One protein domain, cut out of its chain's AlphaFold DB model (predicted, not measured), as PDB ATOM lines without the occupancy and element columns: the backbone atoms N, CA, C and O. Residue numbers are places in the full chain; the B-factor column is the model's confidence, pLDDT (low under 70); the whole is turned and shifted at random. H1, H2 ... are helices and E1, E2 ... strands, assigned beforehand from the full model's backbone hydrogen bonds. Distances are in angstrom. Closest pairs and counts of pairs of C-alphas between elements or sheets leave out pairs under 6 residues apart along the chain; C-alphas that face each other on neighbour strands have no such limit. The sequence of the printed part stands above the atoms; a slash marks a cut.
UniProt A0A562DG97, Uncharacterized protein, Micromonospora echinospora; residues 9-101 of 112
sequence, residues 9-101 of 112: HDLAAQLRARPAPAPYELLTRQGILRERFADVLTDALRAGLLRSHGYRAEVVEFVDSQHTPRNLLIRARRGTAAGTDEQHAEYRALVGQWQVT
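AT A GLANCE: This is residues 9 to 101 of the 112 residues of an uncharacterized protein of Micromonospora echinospora (UniProt A0A562DG97). A two-stranded hairpin, E1 and E2, and the helix H4 lie on two sides of one long helix, H3, which runs through the middle. H4 folds back beside the last part of H3, the hairpin packs on H3 with its Ala 57 and Ile 74 near Ala 47, and the short helices H1 and H2 sit toward the other end of H3. You will find 93 residues printed, with four named helices and two named strands in the order H1, H2, H3, E1, E2, H4; the sheet has the order E1 - E2 and is antiparallel, and the class is mixed, helices and strands. The whole is only just compact, close to loose, with a radius of gyration of the C-alphas of 14.4 A, and spans 42 by 33 by 20 A.

IN THESE COORDINATES: Begin at C-alpha 55, at (328.417, 304.733, 288.106), where E1, residues 55 to 61, starts its 18.9 A. Its partner E2 is residues 72 to 78, 19.6 A long. Then find C-alpha 31 at (334.034, 312.816, 256.390); from there H3, residues 31 to 52, runs 31.0 A. H4, residues 85 to 98, runs 20.0 A and ends with C-alpha 98 at (328.585, 299.266, 265.324). Look before H3 for H1, residues 9 to 17, 12.4 A long, and H2, residues 25 to 28, 5.2 A long.

HOW THE PARTS SIT: In the hairpin of E1 and E2, an angle of 159 degrees between directions, look for N 58 and O 75 at 2.9 A and N 73 and O 60 at 2.8 A, within hydrogen-bond range. The closest C-alphas of H3 and E1 are those of Ala 47 and Ala 57, 5.7 A apart; for H3 and E2 they are those of Ala 47 and Ile 74, 6.7 A apart. H3 is the hub, touching three helices. With residues 45 to 52 alone it touches H4, closest at the C-alphas of Ser 52 and His 88, 5.1 A, at a shallow tilt of 23 degrees, opposite ways. With residues 34 to 42 alone it touches H1, closest at the C-alphas of Ala 12 and Ala 38, 5.3 A, at a steep tilt of 60 degrees, opposite ways. H2 and H3 touch only at the corner, by residues 33 to 37 of H3, closest at the C-alphas of Thr 28 and Arg 34, 4.3 A. H1 and H4 are only just apart, their closest C-alphas 8.2 A from each other, and E1 and H4 are apart. In H1, H3 and H4 every O i to N i+4 pair is within hydrogen-bond range; H2 is too short for such a pair.

THE WHOLE: The C-alphas farthest apart are those of Gln 30 and Thr 80, 42.5 A. The printed part has no cut and no long link; the links from H2 to H3 and from H3 to E1 are tight. In this model the mean pLDDT of the printed part is 91.2, and no printed residue is under 70.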
ATOM      1  N   HIS A   9     340.292 308.934 268.612       83.62
ATOM      2  CA  HIS A   9     341.067 308.661 267.399       83.62
ATOM      3  C   HIS A   9     340.963 307.188 267.000       83.62
ATOM      4  O   HIS A   9     340.833 306.874 265.817       83.62
ATOM      5  N   ASP A  10     340.971 306.314 268.005       86.06
ATOM      6  CA  ASP A  10     340.810 304.874 267.843       86.06
ATOM      7  C   ASP A  10     339.434 304.531 267.250       86.06
ATOM      8  O   ASP A  10     339.353 303.945 266.170       86.06
ATOM      9  N   LEU A  11     338.345 305.012 267.860       89.06
ATOM     10  CA  LEU A  11     336.995 304.754 267.361       89.06
ATOM     11  C   LEU A  11     336.769 305.361 265.968       89.06
ATOM     12  O   LEU A  11     336.192 304.721 265.088       89.06
ATOM     13  N   ALA A  12     337.287 306.567 265.714       89.88
ATOM     14  CA  ALA A  12     337.229 307.187 264.394       89.88
ATOM     15  C   ALA A  12     338.019 306.404 263.330       89.88
ATOM     16  O   ALA A  12     337.683 306.470 262.146       89.88
ATOM     17  N   ALA A  13     339.090 305.694 263.702       89.81
ATOM     18  CA  ALA A  13     339.800 304.792 262.795       89.81
ATOM     19  C   ALA A  13     338.975 303.528 262.506       89.81
ATOM     20  O   ALA A  13     338.835 303.155 261.341       89.81
ATOM     21  N   GLN A  14     338.348 302.936 263.526       91.81
ATOM     22  CA  GLN A  14     337.468 301.773 263.362       91.81
ATOM     23  C   GLN A  14     336.273 302.084 262.440       91.81
ATOM     24  O   GLN A  14     336.007 301.333 261.502       91.81
ATOM     25  N   LEU A  15     335.629 303.246 262.615       90.69
ATOM     26  CA  LEU A  15     334.528 303.719 261.759       90.69
ATOM     27  C   LEU A  15     334.955 304.096 260.329       90.69
ATOM     28  O   LEU A  15     334.112 304.239 259.446       90.69
ATOM     29  N   ARG A  16     336.254 304.313 260.086       89.12
ATOM     30  CA  ARG A  16     336.805 304.502 258.733       89.12
ATOM     31  C   ARG A  16     337.086 303.172 258.045       89.12
ATOM     32  O   ARG A  16     336.924 303.084 256.833       89.12
ATOM     33  N   ALA A  17     337.531 302.178 258.808       88.81
ATOM     34  CA  ALA A  17     337.912 300.868 258.297       88.81
ATOM     35  C   ALA A  17     336.710 299.954 258.016       88.81
ATOM     36  O   ALA A  17     336.828 299.025 257.219       88.81
ATOM     37  N   ARG A  18     335.565 300.198 258.665       85.25
ATOM     38  CA  ARG A  18     334.371 299.350 258.568       85.25
ATOM     39  C   ARG A  18     333.182 300.138 258.012       85.25
ATOM     40  O   ARG A  18     333.024 301.311 258.356       85.25
ATOM     41  N   PRO A  19     332.333 299.519 257.173       84.94
ATOM     42  CA  PRO A  19     331.073 300.133 256.782       84.94
ATOM     43  C   PRO A  19     330.178 300.303 258.014       84.94
ATOM     44  O   PRO A  19     330.169 299.457 258.909       84.94
ATOM     45  N   ALA A  20     329.427 301.404 258.059       90.25
ATOM     46  CA  ALA A  20     328.426 301.588 259.101       90.25
ATOM     47  C   ALA A  20     327.319 300.532 258.951       90.25
ATOM     48  O   ALA A  20     326.970 300.182 257.820       90.25
ATOM     49  N   PRO A  21     326.736 300.042 260.055       92.19
ATOM     50  CA  PRO A  21     325.570 299.174 259.985       92.19
ATOM     51  C   PRO A  21     324.435 299.867 259.222       92.19
ATOM     52  O   PRO A  21     324.224 301.074 259.360       92.19
ATOM     53  N   ALA A  22     323.671 299.117 258.431       87.62
ATOM     54  CA  ALA A  22     322.463 299.654 257.815       87.62
ATOM     55  C   ALA A  22     321.441 300.040 258.908       87.62
ATOM     56  O   ALA A  22     321.314 299.309 259.895       87.62
ATOM     57  N   PRO A  23     320.696 301.154 258.764       91.06
ATOM     58  CA  PRO A  23     320.664 302.109 257.647       91.06
ATOM     59  C   PRO A  23     321.572 303.349 257.841       91.06
ATOM     60  O   PRO A  23     321.346 304.393 257.229       91.06
ATOM     61  N   TYR A  24     322.584 303.285 258.709       92.00
ATOM     62  CA  TYR A  24     323.313 304.462 259.202       92.00
ATOM     63  C   TYR A  24     324.434 304.972 258.287       92.00
ATOM     64  O   TYR A  24     325.141 305.912 258.650       92.00
ATOM     65  N   GLU A  25     324.589 304.424 257.081       90.94
ATOM     66  CA  GLU A  25     325.598 304.875 256.112       90.94
ATOM     67  C   GLU A  25     325.507 306.375 255.801       90.94
ATOM     68  O   GLU A  25     326.521 307.023 255.550       90.94
ATOM     69  N   LEU A  26     324.307 306.963 255.854       91.69
ATOM     70  CA  LEU A  26     324.118 308.400 255.639       91.69
ATOM     71  C   LEU A  26     324.847 309.258 256.685       91.69
ATOM     72  O   LEU A  26     325.287 310.360 256.358       91.69
ATOM     73  N   LEU A  27     325.025 308.746 257.908       90.88
ATOM     74  CA  LEU A  27     325.750 309.434 258.979       90.88
ATOM     75  C   LEU A  27     327.268 309.380 258.777       90.88
ATOM     76  O   LEU A  27     327.977 310.281 259.217       90.88
ATOM     77  N   THR A  28     327.780 308.345 258.103       91.38
ATOM     78  CA  THR A  28     329.229 308.118 257.957       91.38
ATOM     79  C   THR A  28     329.770 308.379 256.552       91.38
ATOM     80  O   THR A  28     330.989 308.396 256.365       91.38
ATOM     81  N   ARG A  29     328.896 308.626 255.564       89.94
ATOM     82  CA  ARG A  29     329.273 308.860 254.159       89.94
ATOM     83  C   ARG A  29     330.152 310.097 253.974       89.94
ATOM     84  O   ARG A  29     331.073 310.077 253.163       89.94
ATOM     85  N   GLN A  30     329.862 311.177 254.698       92.75
ATOM     86  CA  GLN A  30     330.637 312.419 254.638       92.75
ATOM     87  C   GLN A  30     331.680 312.442 255.753       92.75
ATOM     88  O   GLN A  30     331.351 312.171 256.906       92.75
ATOM     89  N   GLY A  31     332.922 312.820 255.431       90.19
ATOM     90  CA  GLY A  31     334.034 312.816 256.390       90.19
ATOM     91  C   GLY A  31     333.736 313.613 257.664       90.19
ATOM     92  O   GLY A  31     333.883 313.081 258.760       90.19
ATOM     93  N   ILE A  32     333.208 314.831 257.514       91.12
ATOM     94  CA  ILE A  32     332.852 315.700 258.645       91.12
ATOM     95  C   ILE A  32     331.732 315.126 259.525       91.12
ATOM     96  O   ILE A  32     331.785 315.251 260.746       91.12
ATOM     97  N   LEU A  33     330.724 314.481 258.926       93.19
ATOM     98  CA  LEU A  33     329.632 313.856 259.679       93.19
ATOM     99  C   LEU A  33     330.141 312.634 260.437       93.19
ATOM    100  O   LEU A  33     329.852 312.486 261.621       93.19
ATOM    101  N   ARG A  34     330.975 311.818 259.785       92.88
ATOM    102  CA  ARG A  34     331.611 310.654 260.398       92.88
ATOM    103  C   ARG A  34     332.480 311.036 261.588       92.88
ATOM    104  O   ARG A  34     332.415 310.358 262.602       92.88
ATOM    105  N   GLU A  35     333.288 312.087 261.476       91.00
ATOM    106  CA  GLU A  35     334.150 312.545 262.572       91.00
ATOM    107  C   GLU A  35     333.333 313.016 263.777       91.00
ATOM    108  O   GLU A  35     333.567 312.558 264.893       91.00
ATOM    109  N   ARG A  36     332.315 313.851 263.548       92.06
ATOM    110  CA  ARG A  36     331.418 314.313 264.619       92.06
ATOM    111  C   ARG A  36     330.643 313.163 265.250       92.06
ATOM    112  O   ARG A  36     330.496 313.106 266.466       92.06
ATOM    113  N   PHE A  37     330.167 312.231 264.430       93.62
ATOM    114  CA  PHE A  37     329.481 311.044 264.917       93.62
ATOM    115  C   PHE A  37     330.419 310.132 265.710       93.62
ATOM    116  O   PHE A  37     330.012 309.603 266.737       93.62
ATOM    117  N   ALA A  38     331.676 309.980 265.286       92.94
ATOM    118  CA  ALA A  38     332.677 309.226 266.033       92.94
ATOM    119  C   ALA A  38     332.908 309.828 267.423       92.94
ATOM    120  O   ALA A  38     332.983 309.079 268.396       92.94
ATOM    121  N   ASP A  39     332.975 311.159 267.528       91.69
ATOM    122  CA  ASP A  39     333.099 311.842 268.816       91.69
ATOM    123  C   ASP A  39     331.881 311.537 269.718       91.69
ATOM    124  O   ASP A  39     332.050 311.018 270.823       91.69
ATOM    125  N   VAL A  40     330.658 311.712 269.202       93.75
ATOM    126  CA  VAL A  40     329.412 311.413 269.940       93.75
ATOM    127  C   VAL A  40     329.313 309.939 270.346       93.75
ATOM    128  O   VAL A  40     328.973 309.631 271.489       93.75
ATOM    129  N   LEU A  41     329.624 309.015 269.434       94.81
ATOM    130  CA  LEU A  41     329.593 307.579 269.705       94.81
ATOM    131  C   LEU A  41     330.606 307.211 270.793       94.81
ATOM    132  O   LEU A  41     330.299 306.411 271.674       94.81
ATOM    133  N   THR A  42     331.792 307.826 270.770       93.44
ATOM    134  CA  THR A  42     332.811 307.607 271.801       93.44
ATOM    135  C   THR A  42     332.288 308.005 273.178       93.44
ATOM    136  O   THR A  42     332.433 307.237 274.133       93.44
ATOM    137  N   ASP A  43     331.660 309.174 273.300       94.00
ATOM    138  CA  ASP A  43     331.147 309.648 274.587       94.00
ATOM    139  C   ASP A  43     329.945 308.831 275.074       94.00
ATOM    140  O   ASP A  43     329.862 308.511 276.265       94.00
ATOM    141  N   ALA A  44     329.072 308.395 274.162       95.25
ATOM    142  CA  ALA A  44     327.978 307.481 274.476       95.25
ATOM    143  C   ALA A  44     328.493 306.140 275.025       95.25
ATOM    144  O   ALA A  44     328.014 305.680 276.064       95.25
ATOM    145  N   LEU A  45     329.504 305.549 274.380       95.44
ATOM    146  CA  LEU A  45     330.120 304.291 274.812       95.44
ATOM    147  C   LEU A  45     330.794 304.429 276.177       95.44
ATOM    148  O   LEU A  45     330.592 303.582 277.043       95.44
ATOM    149  N   ARG A  46     331.551 305.509 276.411       94.06
ATOM    150  CA  ARG A  46     332.182 305.767 277.716       94.06
ATOM    151  C   ARG A  46     331.147 305.931 278.825       94.06
ATOM    152  O   ARG A  46     331.305 305.354 279.897       94.06
ATOM    153  N   ALA A  47     330.092 306.708 278.583       94.56
ATOM    154  CA  ALA A  47     329.041 306.916 279.572       94.56
ATOM    155  C   ALA A  47     328.240 305.628 279.832       94.56
ATOM    156  O   ALA A  47     327.916 305.339 280.982       94.56
ATOM    157  N   GLY A  48     327.951 304.847 278.785       94.50
ATOM    158  CA  GLY A  48     327.298 303.540 278.883       94.50
ATOM    159  C   GLY A  48     328.113 302.539 279.698       94.50
ATOM    160  O   GLY A  48     327.583 301.959 280.639       94.50
ATOM    161  N   LEU A  49     329.414 302.433 279.415       93.75
ATOM    162  CA  LEU A  49     330.344 301.585 280.159       93.75
ATOM    163  C   LEU A  49     330.420 301.993 281.639       93.75
ATOM    164  O   LEU A  49     330.313 301.169 282.539       93.75
ATOM    165  N   LEU A  50     330.522 303.290 281.936       93.00
ATOM    166  CA  LEU A  50     330.493 303.758 283.326       93.00
ATOM    167  C   LEU A  50     329.189 303.356 284.035       93.00
ATOM    168  O   LEU A  50     329.230 302.914 285.186       93.00
ATOM    169  N   ARG A  51     328.038 303.464 283.357       93.31
ATOM    170  CA  ARG A  51     326.745 303.025 283.906       93.31
ATOM    171  C   ARG A  51     326.701 301.521 284.158       93.31
ATOM    172  O   ARG A  51     326.265 301.126 285.235       93.31
ATOM    173  N   SER A  52     327.206 300.702 283.237       92.31
ATOM    174  CA  SER A  52     327.276 299.250 283.433       92.31
ATOM    175  C   SER A  52     328.184 298.869 284.613       92.31
ATOM    176  O   SER A  52     327.873 297.958 285.370       92.31
ATOM    177  N   HIS A  53     329.225 299.655 284.900       90.31
ATOM    178  CA  HIS A  53     330.053 299.487 286.104       90.31
ATOM    179  C   HIS A  53     329.471 300.125 287.388       90.31
ATOM    180  O   HIS A  53     330.175 300.254 288.392       90.31
ATOM    181  N   GLY A  54     328.196 300.528 287.402       91.31
ATOM    182  CA  GLY A  54     327.517 301.038 288.602       91.31
ATOM    183  C   GLY A  54     327.792 302.512 288.922       91.31
ATOM    184  O   GLY A  54     327.526 302.979 290.035       91.31
ATOM    185  N   TYR A  55     328.320 303.282 287.970       93.31
ATOM    186  CA  TYR A  55     328.417 304.733 288.106       93.31
ATOM    187  C   TYR A  55     327.133 305.412 287.631       93.31
ATOM    188  O   TYR A  55     326.502 305.023 286.653       93.31
ATOM    189  N   ARG A  56     326.781 306.522 288.278       92.62
ATOM    190  CA  ARG A  56     325.854 307.498 287.700       92.62
ATOM    191  C   ARG A  56     326.668 308.424 286.807       92.62
ATOM    192  O   ARG A  56     327.452 309.211 287.334       92.62
ATOM    193  N   ALA A  57     326.520 308.281 285.492       93.31
ATOM    194  CA  ALA A  57     327.249 309.061 284.493       93.31
ATOM    195  C   ALA A  57     326.310 309.999 283.722       93.31
ATOM    196  O   ALA A  57     325.325 309.550 283.135       93.31
ATOM    197  N   GLU A  58     326.661 311.282 283.702       93.44
ATOM    198  CA  GLU A  58     325.976 312.360 282.985       93.44
ATOM    199  C   GLU A  58     326.913 312.941 281.925       93.44
ATOM    200  O   GLU A  58     328.098 313.147 282.192       93.44
ATOM    201  N   VAL A  59     326.380 313.225 280.739       93.94
ATOM    202  CA  VAL A  59     327.100 313.931 279.672       93.94
ATOM    203  C   VAL A  59     326.604 315.370 279.670       93.94
ATOM    204  O   VAL A  59     325.409 315.602 279.505       93.94
ATOM    205  N   VAL A  60     327.502 316.325 279.898       93.75
ATOM    206  CA  VAL A  60     327.168 317.753 279.987       93.75
ATOM    207  C   VAL A  60     328.048 318.568 279.054       93.75
ATOM    208  O   VAL A  60     329.193 318.202 278.797       93.75
ATOM    209  N   GLU A  61     327.531 319.693 278.570       92.38
ATOM    210  CA  GLU A  61     328.355 320.685 277.886       92.38
ATOM    211  C   GLU A  61     329.296 321.350 278.898       92.38
ATOM    212  O   GLU A  61     328.868 321.857 279.936       92.38
ATOM    213  N   PHE A  62     330.594 321.290 278.620       89.94
ATOM    214  CA  PHE A  62     331.643 321.872 279.453       89.94
ATOM    215  C   PHE A  62     331.972 323.309 279.052       89.94
ATOM    216  O   PHE A  62     332.253 324.144 279.908       89.94
ATOM    217  N   VAL A  63     331.952 323.586 277.748       89.38
ATOM    218  CA  VAL A  63     332.268 324.888 277.158       89.38
ATOM    219  C   VAL A  63     331.396 325.104 275.927       89.38
ATOM    220  O   VAL A  63     330.991 324.136 275.291       89.38
ATOM    221  N   ASP A  64     331.124 326.358 275.571       87.62
ATOM    222  CA  ASP A  64     330.383 326.655 274.345       87.62
ATOM    223  C   ASP A  64     331.081 326.026 273.126       87.62
ATOM    224  O   ASP A  64     332.298 326.178 272.941       87.62
ATOM    225  N   SER A  65     330.295 325.336 272.298       84.44
ATOM    226  CA  SER A  65     330.736 324.670 271.063       84.44
ATOM    227  C   SER A  65     331.522 325.556 270.080       84.44
ATOM    228  O   SER A  65     332.270 325.032 269.253       84.44
ATOM    229  N   GLN A  66     331.416 326.886 270.181       89.44
ATOM    230  CA  GLN A  66     332.218 327.844 269.413       89.44
ATOM    231  C   GLN A  66     333.723 327.702 269.665       89.44
ATOM    232  O   GLN A  66     334.522 328.000 268.778       89.44
ATOM    233  N   HIS A  67     334.122 327.235 270.851       87.00
ATOM    234  CA  HIS A  67     335.532 327.077 271.209       87.00
ATOM    235  C   HIS A  67     336.118 325.763 270.687       87.00
ATOM    236  O   HIS A  67     337.283 325.707 270.297       87.00
ATOM    237  N   THR A  68     335.330 324.686 270.700       85.00
ATOM    238  CA  THR A  68     335.737 323.370 270.198       85.00
ATOM    239  C   THR A  68     334.510 322.493 269.935       85.00
ATOM    240  O   THR A  68     333.589 322.486 270.747       85.00
ATOM    241  N   PRO A  69     334.499 321.681 268.860       81.12
ATOM    242  CA  PRO A  69     333.442 320.692 268.642       81.12
ATOM    243  C   PRO A  69     333.463 319.552 269.674       81.12
ATOM    244  O   PRO A  69     332.474 318.842 269.816       81.12
ATOM    245  N   ARG A  70     334.578 319.364 270.396       84.62
ATOM    246  CA  ARG A  70     334.700 318.420 271.517       84.62
ATOM    247  C   ARG A  70     334.512 319.157 272.830       84.62
ATOM    248  O   ARG A  70     335.478 319.432 273.541       84.62
ATOM    249  N   ASN A  71     333.271 319.517 273.105       90.06
ATOM    250  CA  ASN A  71     332.899 320.334 274.249       90.06
ATOM    251  C   ASN A  71     332.099 319.581 275.317       90.06
ATOM    252  O   ASN A  71     331.616 320.199 276.263       90.06
ATOM    253  N   LEU A  72     331.955 318.264 275.188       91.88
ATOM    254  CA  LEU A  72     331.249 317.444 276.161       91.88
ATOM    255  C   LEU A  72     332.195 316.961 277.267       91.88
ATOM    256  O   LEU A  72     333.351 316.613 277.026       91.88
ATOM    257  N   LEU A  73     331.677 316.913 278.493       92.06
ATOM    258  CA  LEU A  73     332.318 316.324 279.663       92.06
ATOM    259  C   LEU A  73     331.417 315.231 280.234       92.06
ATOM    260  O   LEU A  73     330.232 315.448 280.485       92.06
ATOM    261  N   ILE A  74     332.003 314.065 280.499       93.44
ATOM    262  CA  ILE A  74     331.327 312.975 281.202       93.44
ATOM    263  C   ILE A  74     331.626 313.108 282.692       93.44
ATOM    264  O   ILE A  74     332.757 312.899 283.136       93.44
ATOM    265  N   ARG A  75     330.605 313.436 283.481       93.50
ATOM    266  CA  ARG A  75     330.683 313.472 284.941       93.50
ATOM    267  C   ARG A  75     330.141 312.168 285.499       93.50
ATOM    268  O   ARG A  75     328.975 311.847 285.292       93.50
ATOM    269  N   ALA A  76     330.965 311.440 286.245       93.50
ATOM    270  CA  ALA A  76     330.576 310.176 286.853       93.50
ATOM    271  C   ALA A  76     330.729 310.209 288.373       93.50
ATOM    272  O   ALA A  76     331.761 310.618 288.905       93.50
ATOM    273  N   ARG A  77     329.704 309.737 289.082       92.94
ATOM    274  CA  ARG A  77     329.743 309.504 290.529       92.94
ATOM    275  C   ARG A  77     329.527 308.028 290.805       92.94
ATOM    276  O   ARG A  77     328.600 307.432 290.259       92.94
ATOM    277  N   ARG A  78     330.352 307.448 291.678       90.44
ATOM    278  CA  ARG A  78     330.197 306.049 292.082       90.44
ATOM    279  C   ARG A  78     328.826 305.855 292.733       90.44
ATOM    280  O   ARG A  78     328.482 306.572 293.677       90.44
ATOM    281  N   GLY A  79     328.034 304.944 292.175       86.94
ATOM    282  CA  GLY A  79     326.756 304.534 292.736       86.94
ATOM    283  C   GLY A  79     326.938 303.561 293.898       86.94
ATOM    284  O   GLY A  79     328.042 303.107 294.195       86.94
ATOM    285  N   THR A  80     325.831 303.258 294.569       76.88
ATOM    286  CA  THR A  80     325.770 302.277 295.664       76.88
ATOM    287  C   THR A  80     325.362 300.881 295.190       76.88
ATOM    288  O   THR A  80     325.354 299.957 295.992       76.88
ATOM    289  N   ALA A  81     325.009 300.730 293.911       81.75
ATOM    290  CA  ALA A  81     324.606 299.476 293.287       81.75
ATOM    291  C   ALA A  81     325.451 299.227 292.030       81.75
ATOM    292  O   ALA A  81     325.915 300.184 291.403       81.75
ATOM    293  N   ALA A  82     325.650 297.954 291.684       86.06
ATOM    294  CA  ALA A  82     326.231 297.563 290.401       86.06
ATOM    295  C   ALA A  82     325.325 298.008 289.237       86.06
ATOM    296  O   ALA A  82     324.146 298.305 289.450       86.06
ATOM    297  N   GLY A  83     325.870 298.076 288.018       86.44
ATOM    298  CA  GLY A  83     325.050 298.366 286.843       86.44
ATOM    299  C   GLY A  83     324.053 297.242 286.581       86.44
ATOM    300  O   GLY A  83     324.335 296.076 286.857       86.44
ATOM    301  N   THR A  84     322.876 297.598 286.077       91.50
ATOM    302  CA  THR A  84     321.796 296.635 285.834       91.50
ATOM    303  C   THR A  84     322.067 295.800 284.584       91.50
ATOM    304  O   THR A  84     322.867 296.186 283.723       91.50
ATOM    305  N   ASP A  85     321.392 294.660 284.454       92.44
ATOM    306  CA  ASP A  85     321.510 293.807 283.268       92.44
ATOM    307  C   ASP A  85     321.081 294.550 281.995       92.44
ATOM    308  O   ASP A  85     321.707 294.393 280.945       92.44
ATOM    309  N   GLU A  86     320.084 295.432 282.095       93.81
ATOM    310  CA  GLU A  86     319.631 296.277 280.990       93.81
ATOM    311  C   GLU A  86     320.726 297.247 280.534       93.81
ATOM    312  O   GLU A  86     320.945 297.392 279.334       93.81
ATOM    313  N   GLN A  87     321.459 297.869 281.466       93.00
ATOM    314  CA  GLN A  87     322.554 298.791 281.133       93.00
ATOM    315  C   GLN A  87     323.701 298.070 280.418       93.00
ATOM    316  O   GLN A  87     324.266 298.588 279.453       93.00
ATOM    317  N   HIS A  88     324.028 296.854 280.860       93.69
ATOM    318  CA  HIS A  88     325.014 296.014 280.184       93.69
ATOM    319  C   HIS A  88     324.532 295.568 278.799       93.69
ATOM    320  O   HIS A  88     325.311 295.554 277.845       93.69
ATOM    321  N   ALA A  89     323.258 295.188 278.676       95.50
ATOM    322  CA  ALA A  89     322.666 294.766 277.412       95.50
ATOM    323  C   ALA A  89     322.627 295.912 276.392       95.50
ATOM    324  O   ALA A  89     323.023 295.706 275.248       95.50
ATOM    325  N   GLU A  90     322.223 297.114 276.808       95.31
ATOM    326  CA  GLU A  90     322.202 298.316 275.969       95.31
ATOM    327  C   GLU A  90     323.606 298.661 275.455       95.31
ATOM    328  O   GLU A  90     323.803 298.855 274.253       95.31
ATOM    329  N   TYR A  91     324.602 298.664 276.348       95.69
ATOM    330  CA  TYR A  91     325.993 298.912 275.980       95.69
ATOM    331  C   TYR A  91     326.508 297.891 274.954       95.69
ATOM    332  O   TYR A  91     326.993 298.274 273.886       95.69
ATOM    333  N   ARG A  92     326.344 296.589 275.230       95.69
ATOM    334  CA  ARG A  92     326.779 295.520 274.315       95.69
ATOM    335  C   ARG A  92     326.043 295.554 272.981       95.69
ATOM    336  O   ARG A  92     326.652 295.265 271.955       95.69
ATOM    337  N   ALA A  93     324.758 295.907 272.975       96.31
ATOM    338  CA  ALA A  93     323.992 296.056 271.744       96.31
ATOM    339  C   ALA A  93     324.584 297.159 270.862       96.31
ATOM    340  O   ALA A  93     324.785 296.934 269.670       96.31
ATOM    341  N   LEU A  94     324.941 298.311 271.442       95.44
ATOM    342  CA  LEU A  94     325.566 299.407 270.702       95.44
ATOM    343  C   LEU A  94     326.953 299.018 270.165       95.44
ATOM    344  O   LEU A  94     327.236 299.238 268.985       95.44
ATOM    345  N   VAL A  95     327.790 298.402 271.007       95.56
ATOM    346  CA  VAL A  95     329.116 297.888 270.620       95.56
ATOM    347  C   VAL A  95     328.998 296.879 269.477       95.56
ATOM    348  O   VAL A  95     329.689 297.007 268.465       95.56
ATOM    349  N   GLY A  96     328.090 295.910 269.603       94.94
ATOM    350  CA  GLY A  96     327.866 294.861 268.612       94.94
ATOM    351  C   GLY A  96     327.283 295.387 267.303       94.94
ATOM    352  O   GLY A  96     327.748 295.004 266.232       94.94
ATOM    353  N   GLN A  97     326.317 296.305 267.370       95.00
ATOM    354  CA  GLN A  97     325.687 296.899 266.191       95.00
ATOM    355  C   GLN A  97     326.696 297.686 265.354       95.00
ATOM    356  O   GLN A  97     326.732 297.535 264.135       95.00
ATOM    357  N   TRP A  98     327.539 298.493 266.001       94.06
ATOM    358  CA  TRP A  98     328.585 299.266 265.324       94.06
ATOM    359  C   TRP A  98     329.873 298.481 265.090       94.06
ATOM    360  O   TRP A  98     330.772 298.974 264.412       94.06
ATOM    361  N   GLN A  99     329.947 297.256 265.616       92.94
ATOM    362  CA  GLN A  99     331.098 296.366 265.527       92.94
ATOM    363  C   GLN A  99     332.406 297.065 265.925       92.94
ATOM    364  O   GLN A  99     333.423 296.972 265.232       92.94
ATOM    365  N   VAL A 100     332.366 297.808 267.024       93.44
ATOM    366  CA  VAL A 100     333.525 298.539 267.546       93.44
ATOM    367  C   VAL A 100     334.153 297.790 268.714       93.44
ATOM    368  O   VAL A 100     333.530 296.930 269.323       93.44
ATOM    369  N   THR A 101     335.394 298.126 269.038       92.19
ATOM    370  CA  THR A 101     336.114 297.636 270.215       92.19
ATOM    371  C   THR A 101     336.578 298.854 271.011       92.19
ATOM    372  O   THR A 101     337.628 299.425 270.708       92.19
TER     373      THR A 101